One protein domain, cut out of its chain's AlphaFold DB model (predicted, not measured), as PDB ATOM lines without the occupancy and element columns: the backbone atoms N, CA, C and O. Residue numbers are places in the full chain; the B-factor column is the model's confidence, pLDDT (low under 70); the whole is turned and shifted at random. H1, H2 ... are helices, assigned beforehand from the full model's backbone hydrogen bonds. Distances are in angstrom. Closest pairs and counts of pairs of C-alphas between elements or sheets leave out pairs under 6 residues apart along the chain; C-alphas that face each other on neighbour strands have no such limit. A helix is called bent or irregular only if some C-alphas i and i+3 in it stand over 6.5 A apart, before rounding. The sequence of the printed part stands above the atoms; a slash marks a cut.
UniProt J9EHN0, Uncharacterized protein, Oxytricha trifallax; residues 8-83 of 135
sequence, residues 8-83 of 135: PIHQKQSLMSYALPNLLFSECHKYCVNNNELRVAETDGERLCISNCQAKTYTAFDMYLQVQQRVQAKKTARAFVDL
ATOM      1  N   PRO A   8     160.478 184.760 313.983       65.44
ATOM      2  CA  PRO A   8     160.506 185.843 312.996       65.44
ATOM      3  C   PRO A   8     161.810 186.653 312.991       65.44
ATOM      4  O   PRO A   8     162.190 187.214 311.963       65.44
ATOM      5  N   ILE A   9     162.511 186.717 314.130       67.56
ATOM      6  CA  ILE A   9     163.786 187.435 314.263       67.56
ATOM      7  C   ILE A   9     164.900 186.693 313.514       67.56
ATOM      8  O   ILE A   9     165.657 187.304 312.758       67.56
ATOM      9  N   HIS A  10     164.971 185.370 313.670       70.88
ATOM     10  CA  HIS A  10     165.973 184.540 312.996       70.88
ATOM     11  C   HIS A  10     165.663 184.373 311.507       70.88
ATOM     12  O   HIS A  10     166.576 184.376 310.682       70.88
ATOM     13  N   GLN A  11     164.379 184.325 311.145       71.69
ATOM     14  CA  GLN A  11     163.946 184.306 309.750       71.69
ATOM     15  C   GLN A  11     164.382 185.577 309.005       71.69
ATOM     16  O   GLN A  11     164.940 185.486 307.913       71.69
ATOM     17  N   LYS A  12     164.200 186.760 309.612       73.44
ATOM     18  CA  LYS A  12     164.679 188.035 309.055       73.44
ATOM     19  C   LYS A  12     166.188 188.021 308.813       73.44
ATOM     20  O   LYS A  12     166.629 188.378 307.725       73.44
ATOM     21  N   GLN A  13     166.962 187.605 309.816       74.50
ATOM     22  CA  GLN A  13     168.424 187.551 309.721       74.50
ATOM     23  C   GLN A  13     168.884 186.588 308.622       74.50
ATOM     24  O   GLN A  13     169.707 186.968 307.798       74.50
ATOM     25  N   SER A  14     168.295 185.391 308.559       75.56
ATOM     26  CA  SER A  14     168.609 184.386 307.538       75.56
ATOM     27  C   SER A  14     168.298 184.876 306.117       75.56
ATOM     28  O   SER A  14     169.119 184.750 305.207       75.56
ATOM     29  N   LEU A  15     167.137 185.510 305.916       75.19
ATOM     30  CA  LEU A  15     166.767 186.067 304.612       75.19
ATOM     31  C   LEU A  15     167.707 187.201 304.186       75.19
ATOM     32  O   LEU A  15     168.111 187.244 303.024       75.19
ATOM     33  N   MET A  16     168.082 188.080 305.121       76.44
ATOM     34  CA  MET A  16     169.026 189.170 304.864       76.44
ATOM     35  C   MET A  16     170.428 188.672 304.514       76.44
ATOM     36  O   MET A  16     171.078 189.283 303.671       76.44
ATOM     37  N   SER A  17     170.902 187.588 305.131       76.50
ATOM     38  CA  SER A  17     172.266 187.098 304.914       76.50
ATOM     39  C   SER A  17     172.413 186.215 303.676       76.50
ATOM     40  O   SER A  17     173.452 186.267 303.027       76.50
ATOM     41  N   TYR A  18     171.404 185.403 303.344       76.50
ATOM     42  CA  TYR A  18     171.547 184.364 302.315       76.50
ATOM     43  C   TYR A  18     170.790 184.657 301.017       76.50
ATOM     44  O   TYR A  18     171.325 184.446 299.930       76.50
ATOM     45  N   ALA A  19     169.544 185.123 301.110       74.94
ATOM     46  CA  ALA A  19     168.673 185.253 299.940       74.94
ATOM     47  C   ALA A  19     168.753 186.647 299.309       74.94
ATOM     48  O   ALA A  19     168.842 186.781 298.087       74.94
ATOM     49  N   LEU A  20     168.744 187.689 300.142       78.88
ATOM     50  CA  LEU A  20     168.686 189.073 299.682       78.88
ATOM     51  C   LEU A  20     169.907 189.505 298.848       78.88
ATOM     52  O   LEU A  20     169.695 190.115 297.802       78.88
ATOM     53  N   PRO A  21     171.163 189.192 299.228       80.12
ATOM     54  CA  PRO A  21     172.335 189.712 298.520       80.12
ATOM     55  C   PRO A  21     172.416 189.253 297.060       80.12
ATOM     56  O   PRO A  21     172.722 190.055 296.180       80.12
ATOM     57  N   ASN A  22     172.075 187.990 296.791       79.88
ATOM     58  CA  ASN A  22     172.095 187.428 295.439       79.88
ATOM     59  C   ASN A  22     171.034 188.072 294.537       79.88
ATOM     60  O   ASN A  22     171.324 188.427 293.396       79.88
ATOM     61  N   LEU A  23     169.823 188.277 295.066       79.44
ATOM     62  CA  LEU A  23     168.729 188.922 294.338       79.44
ATOM     63  C   LEU A  23     169.021 190.406 294.077       79.44
ATOM     64  O   LEU A  23     168.762 190.921 292.991       79.44
ATOM     65  N   LEU A  24     169.581 191.098 295.073       81.62
ATOM     66  CA  LEU A  24     169.979 192.499 294.951       81.62
ATOM     67  C   LEU A  24     171.041 192.686 293.880       81.62
ATOM     68  O   LEU A  24     170.964 193.642 293.114       81.62
ATOM     69  N   PHE A  25     172.018 191.782 293.823       81.06
ATOM     70  CA  PHE A  25     173.048 191.826 292.800       81.06
ATOM     71  C   PHE A  25     172.433 191.722 291.401       81.06
ATOM     72  O   PHE A  25     172.677 192.598 290.576       81.06
ATOM     73  N   SER A  26     171.575 190.728 291.145       82.38
ATOM     74  CA  SER A  26     170.965 190.549 289.822       82.38
ATOM     75  C   SER A  26     170.023 191.690 289.434       82.38
ATOM     76  O   SER A  26     170.107 192.201 288.319       82.38
ATOM     77  N   GLU A  27     169.136 192.113 290.338       84.12
ATOM     78  CA  GLU A  27     168.139 193.141 290.030       84.12
ATOM     79  C   GLU A  27     168.778 194.527 289.921       84.12
ATOM     80  O   GLU A  27     168.558 195.226 288.934       84.12
ATOM     81  N   CYS A  28     169.629 194.928 290.871       86.88
ATOM     82  CA  CYS A  28     170.242 196.254 290.812       86.88
ATOM     83  C   CYS A  28     171.212 196.393 289.635       86.88
ATOM     84  O   CYS A  28     171.238 197.455 289.016       86.88
ATOM     85  N   HIS A  29     171.961 195.344 289.268       86.44
ATOM     86  CA  HIS A  29     172.785 195.396 288.056       86.44
ATOM     87  C   HIS A  29     171.933 195.520 286.792       86.44
ATOM     88  O   HIS A  29     172.279 196.309 285.921       86.44
ATOM     89  N   LYS A  30     170.793 194.823 286.711       84.81
ATOM     90  CA  LYS A  30     169.885 194.897 285.558       84.81
ATOM     91  C   LYS A  30     169.320 196.302 285.319       84.81
ATOM     92  O   LYS A  30     169.139 196.686 284.170       84.81
ATOM     93  N   TYR A  31     169.010 197.052 286.379       83.38
ATOM     94  CA  TYR A  31     168.453 198.405 286.240       83.38
ATOM     95  C   TYR A  31     169.513 199.496 286.096       83.38
ATOM     96  O   TYR A  31     169.230 200.531 285.496       83.38
ATOM     97  N   CYS A  32     170.692 199.300 286.686       84.75
ATOM     98  CA  CYS A  32     171.704 200.349 286.767       84.75
ATOM     99  C   CYS A  32     172.817 200.215 285.728       84.75
ATOM    100  O   CYS A  32     173.364 201.240 285.345       84.75
ATOM    101  N   VAL A  33     173.169 199.003 285.286       83.62
ATOM    102  CA  VAL A  33     174.275 198.774 284.345       83.62
ATOM    103  C   VAL A  33     173.705 198.541 282.951       83.62
ATOM    104  O   VAL A  33     172.937 197.612 282.725       83.62
ATOM    105  N   ASN A  34     174.094 199.388 281.999       72.19
ATOM    106  CA  ASN A  34     173.508 199.420 280.652       72.19
ATOM    107  C   ASN A  34     174.093 198.380 279.672       72.19
ATOM    108  O   ASN A  34     173.792 198.417 278.480       72.19
ATOM    109  N   ASN A  35     174.929 197.452 280.142       61.62
ATOM    110  CA  ASN A  35     175.597 196.466 279.296       61.62
ATOM    111  C   ASN A  35     174.973 195.074 279.479       61.62
ATOM    112  O   ASN A  35     174.837 194.588 280.596       61.62
ATOM    113  N   ASN A  36     174.644 194.412 278.363       61.38
ATOM    114  CA  ASN A  36     174.081 193.048 278.290       61.38
ATOM    115  C   ASN A  36     174.962 191.950 278.924       61.38
ATOM    116  O   ASN A  36     174.556 190.792 279.004       61.38
ATOM    117  N   GLU A  37     176.165 192.294 279.366       59.12
ATOM    118  CA  GLU A  37     177.066 191.419 280.098       59.12
ATOM    119  C   GLU A  37     177.125 191.920 281.539       59.12
ATOM    120  O   GLU A  37     177.312 193.117 281.752       59.12
ATOM    121  N   LEU A  38     176.975 191.014 282.513       61.22
ATOM    122  CA  LEU A  38     177.144 191.238 283.958       61.22
ATOM    123  C   LEU A  38     178.558 191.760 284.276       61.22
ATOM    124  O   LEU A  38     179.397 191.053 284.833       61.22
ATOM    125  N   ARG A  39     178.843 192.997 283.886       63.31
ATOM    126  CA  ARG A  39     180.084 193.700 284.169       63.31
ATOM    127  C   ARG A  39     179.905 194.524 285.433       63.31
ATOM    128  O   ARG A  39     178.814 194.992 285.774       63.31
ATOM    129  N   VAL A  40     181.005 194.631 286.164       70.50
ATOM    130  CA  VAL A  40     181.138 195.491 287.338       70.50
ATOM    131  C   VAL A  40     180.812 196.929 286.923       70.50
ATOM    132  O   VAL A  40     181.142 197.322 285.812       70.50
ATOM    133  N   ALA A  41     180.164 197.709 287.790       73.94
ATOM    134  CA  ALA A  41     179.880 199.116 287.508       73.94
ATOM    135  C   ALA A  41     181.181 199.909 287.298       73.94
ATOM    136  O   ALA A  41     182.002 200.049 288.217       73.94
ATOM    137  N   GLU A  42     181.359 200.421 286.083       79.38
ATOM    138  CA  GLU A  42     182.576 201.115 285.659       79.38
ATOM    139  C   GLU A  42     182.462 202.614 285.923       79.38
ATOM    140  O   GLU A  42     183.428 203.238 286.367       79.38
ATOM    141  N   THR A  43     181.272 203.183 285.721       86.75
ATOM    142  CA  THR A  43     181.033 204.614 285.922       86.75
ATOM    143  C   THR A  43     180.609 204.929 287.358       86.75
ATOM    144  O   THR A  43     179.928 204.147 288.028       86.75
ATOM    145  N   ASP A  44     180.955 206.124 287.839       86.62
ATOM    146  CA  ASP A  44     180.545 206.570 289.177       86.62
ATOM    147  C   ASP A  44     179.018 206.731 289.296       86.62
ATOM    148  O   ASP A  44     178.448 206.504 290.365       86.62
ATOM    149  N   GLY A  45     178.338 207.039 288.186       86.62
ATOM    150  CA  GLY A  45     176.876 207.090 288.121       86.62
ATOM    151  C   GLY A  45     176.220 205.721 288.333       86.62
ATOM    152  O   GLY A  45     175.257 205.612 289.092       86.62
ATOM    153  N   GLU A  46     176.766 204.662 287.733       85.81
ATOM    154  CA  GLU A  46     176.285 203.288 287.929       85.81
ATOM    155  C   GLU A  46     176.509 202.815 289.366       85.81
ATOM    156  O   GLU A  46     175.613 202.226 289.970       85.81
ATOM    157  N   ARG A  47     177.672 203.124 289.955       87.69
ATOM    158  CA  ARG A  47     177.972 202.789 291.357       87.69
ATOM    159  C   ARG A  47     176.991 203.454 292.316       87.69
ATOM    160  O   ARG A  47     176.465 202.790 293.211       87.69
ATOM    161  N   LEU A  48     176.698 204.737 292.095       91.44
ATOM    162  CA  LEU A  48     175.707 205.474 292.875       91.44
ATOM    163  C   LEU A  48     174.287 204.920 292.668       91.44
ATOM    164  O   LEU A  48     173.499 204.840 293.611       91.44
ATOM    165  N   CYS A  49     173.945 204.508 291.446       89.94
ATOM    166  CA  CYS A  49     172.667 203.858 291.167       89.94
ATOM    167  C   CYS A  49     172.535 202.539 291.942       89.94
ATOM    168  O   CYS A  49     171.525 202.327 292.615       89.94
ATOM    169  N   ILE A  50     173.567 201.690 291.923       89.25
ATOM    170  CA  ILE A  50     173.574 200.409 292.640       89.25
ATOM    171  C   ILE A  50     173.458 200.632 294.150       89.25
ATOM    172  O   ILE A  50     172.626 199.981 294.783       89.25
ATOM    173  N   SER A  51     174.214 201.569 294.733       90.06
ATOM    174  CA  SER A  51     174.126 201.846 296.175       90.06
ATOM    175  C   SER A  51     172.730 202.327 296.576       90.06
ATOM    176  O   SER A  51     172.178 201.883 297.583       90.06
ATOM    177  N   ASN A  52     172.118 203.190 295.760       92.12
ATOM    178  CA  ASN A  52     170.758 203.671 295.985       92.12
ATOM    179  C   ASN A  52     169.715 202.561 295.813       92.12
ATOM    180  O   ASN A  52     168.761 202.495 296.590       92.12
ATOM    181  N   CYS A  53     169.886 201.687 294.820       90.31
ATOM    182  CA  CYS A  53     169.025 200.527 294.607       90.31
ATOM    183  C   CYS A  53     169.076 199.581 295.811       90.31
ATOM    184  O   CYS A  53     168.036 199.232 296.365       90.31
ATOM    185  N   GLN A  54     170.276 199.244 296.285       89.19
ATOM    186  CA  GLN A  54     170.456 198.408 297.470       89.19
ATOM    187  C   GLN A  54     169.802 199.040 298.702       89.19
ATOM    188  O   GLN A  54     168.993 198.389 299.361       89.19
ATOM    189  N   ALA A  55     170.078 200.319 298.979       88.94
ATOM    190  CA  ALA A  55     169.507 201.024 300.125       88.94
ATOM    191  C   ALA A  55     167.967 201.027 300.103       88.94
ATOM    192  O   ALA A  55     167.336 200.726 301.116       88.94
ATOM    193  N   LYS A  56     167.355 201.309 298.946       88.62
ATOM    194  CA  LYS A  56     165.891 201.299 298.779       88.62
ATOM    195  C   LYS A  56     165.289 199.910 298.955       88.62
ATOM    196  O   LYS A  56     164.215 199.771 299.535       88.62
ATOM    197  N   THR A  57     165.960 198.873 298.474       86.38
ATOM    198  CA  THR A  57     165.433 197.516 298.607       86.38
ATOM    199  C   THR A  57     165.552 197.003 300.039       86.38
ATOM    200  O   THR A  57     164.619 196.369 300.525       86.38
ATOM    201  N   TYR A  58     166.632 197.323 300.761       86.00
ATOM    202  CA  TYR A  58     166.737 196.984 302.183       86.00
ATOM    203  C   TYR A  58     165.647 197.665 303.020       86.00
ATOM    204  O   TYR A  58     165.050 197.013 303.878       86.00
ATOM    205  N   THR A  59     165.341 198.940 302.758       86.62
ATOM    206  CA  THR A  59     164.265 199.645 303.475       86.62
ATOM    207  C   THR A  59     162.885 199.083 303.132       86.62
ATOM    208  O   THR A  59     162.080 198.850 304.035       86.62
ATOM    209  N   ALA A  60     162.621 198.783 301.857       84.06
ATOM    210  CA  ALA A  60     161.376 198.145 301.433       84.06
ATOM    211  C   ALA A  60     161.205 196.742 302.041       84.06
ATOM    212  O   ALA A  60     160.119 196.388 302.502       84.06
ATOM    213  N   PHE A  61     162.281 195.954 302.090       85.06
ATOM    214  CA  PHE A  61     162.278 194.622 302.685       85.06
ATOM    215  C   PHE A  61     162.007 194.665 304.194       85.06
ATOM    216  O   PHE A  61     161.206 193.877 304.699       85.06
ATOM    217  N   ASP A  62     162.617 195.610 304.916       82.56
ATOM    218  CA  ASP A  62     162.343 195.792 306.341       82.56
ATOM    219  C   ASP A  62     160.871 196.147 306.592       82.56
ATOM    220  O   ASP A  62     160.210 195.524 307.424       82.56
ATOM    221  N   MET A  63     160.323 197.076 305.804       82.12
ATOM    222  CA  MET A  63     158.910 197.444 305.879       82.12
ATOM    223  C   MET A  63     157.992 196.247 305.591       82.12
ATOM    224  O   MET A  63     157.032 196.018 306.330       82.12
ATOM    225  N   TYR A  64     158.296 195.452 304.561       83.19
ATOM    226  CA  TYR A  64     157.547 194.240 304.231       83.19
ATOM    227  C   TYR A  64     157.521 193.252 305.403       83.19
ATOM    228  O   TYR A  64     156.448 192.782 305.791       83.19
ATOM    229  N   LEU A  65     158.673 192.982 306.021       81.81
ATOM    230  CA  LEU A  65     158.751 192.080 307.167       81.81
ATOM    231  C   LEU A  65     157.970 192.606 308.373       81.81
ATOM    232  O   LEU A  65     157.260 191.835 309.019       81.81
ATOM    233  N   GLN A  66     158.038 193.907 308.660       78.12
ATOM    234  CA  GLN A  66     157.244 194.511 309.733       78.12
ATOM    235  C   GLN A  66     155.735 194.350 309.483       78.12
ATOM    236  O   GLN A  66     154.975 194.027 310.402       78.12
ATOM    237  N   VAL A  67     155.278 194.536 308.241       78.31
ATOM    238  CA  VAL A  67     153.873 194.315 307.865       78.31
ATOM    239  C   VAL A  67     153.501 192.841 308.011       78.31
ATOM    240  O   VAL A  67     152.470 192.529 308.612       78.31
ATOM    241  N   GLN A  68     154.344 191.927 307.530       77.81
ATOM    242  CA  GLN A  68     154.107 190.489 307.622       77.81
ATOM    243  C   GLN A  68     154.002 190.024 309.081       77.81
ATOM    244  O   GLN A  68     153.080 189.278 309.416       77.81
ATOM    245  N   GLN A  69     154.871 190.522 309.965       76.12
ATOM    246  CA  GLN A  69     154.811 190.257 311.405       76.12
ATOM    247  C   GLN A  69     153.485 190.726 312.011       76.12
ATOM    248  O   GLN A  69     152.839 189.977 312.743       76.12
ATOM    249  N   ARG A  70     153.016 191.932 311.663       70.94
ATOM    250  CA  ARG A  70     151.711 192.441 312.124       70.94
ATOM    251  C   ARG A  70     150.550 191.590 311.614       70.94
ATOM    252  O   ARG A  70     149.597 191.350 312.351       70.94
ATOM    253  N   VAL A  71     150.609 191.125 310.367       73.88
ATOM    254  CA  VAL A  71     149.583 190.239 309.795       73.88
ATOM    255  C   VAL A  71     149.575 188.884 310.506       73.88
ATOM    256  O   VAL A  71     148.503 188.397 310.858       73.88
ATOM    257  N   GLN A  72     150.741 188.292 310.770       66.56
ATOM    258  CA  GLN A  72     150.850 187.037 311.522       66.56
ATOM    259  C   GLN A  72     150.353 187.187 312.967       66.56
ATOM    260  O   GLN A  72     149.570 186.356 313.422       66.56
ATOM    261  N   ALA A  73     150.694 188.285 313.648       67.19
ATOM    262  CA  ALA A  73     150.181 188.594 314.984       67.19
ATOM    263  C   ALA A  73     148.652 188.795 315.011       67.19
ATOM    264  O   ALA A  73     147.999 188.512 316.009       67.19
ATOM    265  N   LYS A  74     148.042 189.248 313.908       62.94
ATOM    266  CA  LYS A  74     146.576 189.322 313.783       62.94
ATOM    267  C   LYS A  74     145.924 187.965 313.497       62.94
ATOM    268  O   LYS A  74     144.766 187.768 313.864       62.94
ATOM    269  N   LYS A  75     146.630 187.026 312.853       58.28
ATOM    270  CA  LYS A  75     146.110 185.669 312.601       58.28
ATOM    271  C   LYS A  75     145.914 184.885 313.901       58.28
ATOM    272  O   LYS A  75     144.900 184.208 314.027       58.28
ATOM    273  N   THR A  76     146.806 185.029 314.884       55.50
ATOM    274  CA  THR A  76     146.645 184.386 316.202       55.50
ATOM    275  C   THR A  76     145.427 184.916 316.964       55.50
ATOM    276  O   THR A  76     144.730 184.136 317.603       55.50
ATOM    277  N   ALA A  77     145.102 186.207 316.835       50.09
ATOM    278  CA  ALA A  77     143.919 186.794 317.469       50.09
ATOM    279  C   ALA A  77     142.595 186.271 316.877       50.09
ATOM    280  O   ALA A  77     141.641 186.046 317.614       50.09
ATOM    281  N   ARG A  78     142.530 186.038 315.556       45.12
ATOM    282  CA  ARG A  78     141.346 185.434 314.909       45.12
ATOM    283  C   ARG A  78     141.226 183.932 315.151       45.12
ATOM    284  O   ARG A  78     140.110 183.444 315.230       45.12
ATOM    285  N   ALA A  79     142.341 183.223 315.314       50.12
ATOM    286  CA  ALA A  79     142.336 181.807 315.683       50.12
ATOM    287  C   ALA A  79     141.823 181.550 317.118       50.12
ATOM    288  O   ALA A  79     141.527 180.412 317.458       50.12
ATOM    289  N   PHE A  80     141.713 182.594 317.951       50.31
ATOM    290  CA  PHE A  80     141.175 182.512 319.314       50.31
ATOM    291  C   PHE A  80     139.662 182.777 319.392       50.31
ATOM    292  O   PHE A  80     139.050 182.578 320.439       50.31
ATOM    293  N   VAL A  81     139.042 183.248 318.305       48.75
ATOM    294  CA  VAL A  81     137.588 183.421 318.263       48.75
ATOM    295  C   VAL A  81     136.983 182.070 317.916       48.75
ATOM    296  O   VAL A  81     136.916 181.687 316.751       48.75
ATOM    297  N   ASP A  82     136.577 181.341 318.949       45.12
ATOM    298  CA  ASP A  82     135.772 180.135 318.814       45.12
ATOM    299  C   ASP A  82     134.422 180.504 318.172       45.12
ATOM    300  O   ASP A  82     133.492 180.966 318.838       45.12
ATOM    301  N   LEU A  83     134.344 180.362 316.846       48.53
ATOM    302  CA  LEU A  83     133.142 180.645 316.058       48.53
ATOM    303  C   LEU A  83     131.957 179.760 316.468       48.53
ATOM    304  O   LEU A  83     130.816 180.165 316.237       48.53
TER     305      LEU A  83
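What this domain is: This is residues 8 to 83 of the 135 residues of an uncharacterized protein of Oxytricha trifallax (UniProt J9EHN0). One long helix, H2, makes the long axis, and a bent helix, H1, folds back over part of its length; a loop joins them at one end, and residues 73 to 83 stick out at the other. The 76 printed residues hold H1, then H2, and no named strand: all helix. The whole is extended, radius of gyration of the C-alphas 17.8 A, spanning 60 by 19 by 19 A.

Where its parts are: Find C-alpha 8 at (160.506, 185.843, 312.996), where H1, residues 8 to 32, begins. By its hydrogen bonds it is one helix, but bent: C-alphas 17 and 20 are 6.6 A apart, between arms H1a, residues 8 to 17, and H1b, residues 20 to 32. H2, residues 44 to 79, runs 52.7 A to C-alpha 79 at (142.336, 181.807, 315.683).

How they stand to each other: Look at Cys 32 and Glu 46: their C-alphas, 5.6 A apart, are the closest where H1b touches H2, with residues 46 to 57 of H2 alone, at a steep tilt of 47 degrees, opposite ways. H1a is close to H2 but not clearly touching; the closest C-alphas, of Pro 8 and Gln 69, are 7.4 A apart. Every O i to N i+4 pair is within hydrogen-bond range in H1a and H1b, and 31 of 32 in H2.

The domain as a whole: The C-alphas of Glu 42 and Leu 83, the two farthest apart, are 61.5 A apart. The printed part has no cut; the link from H1 to H2 is long, 11 residues. Model pLDDT is under 70 at residues 8 to 9, 35 to 39 and 72 to 83.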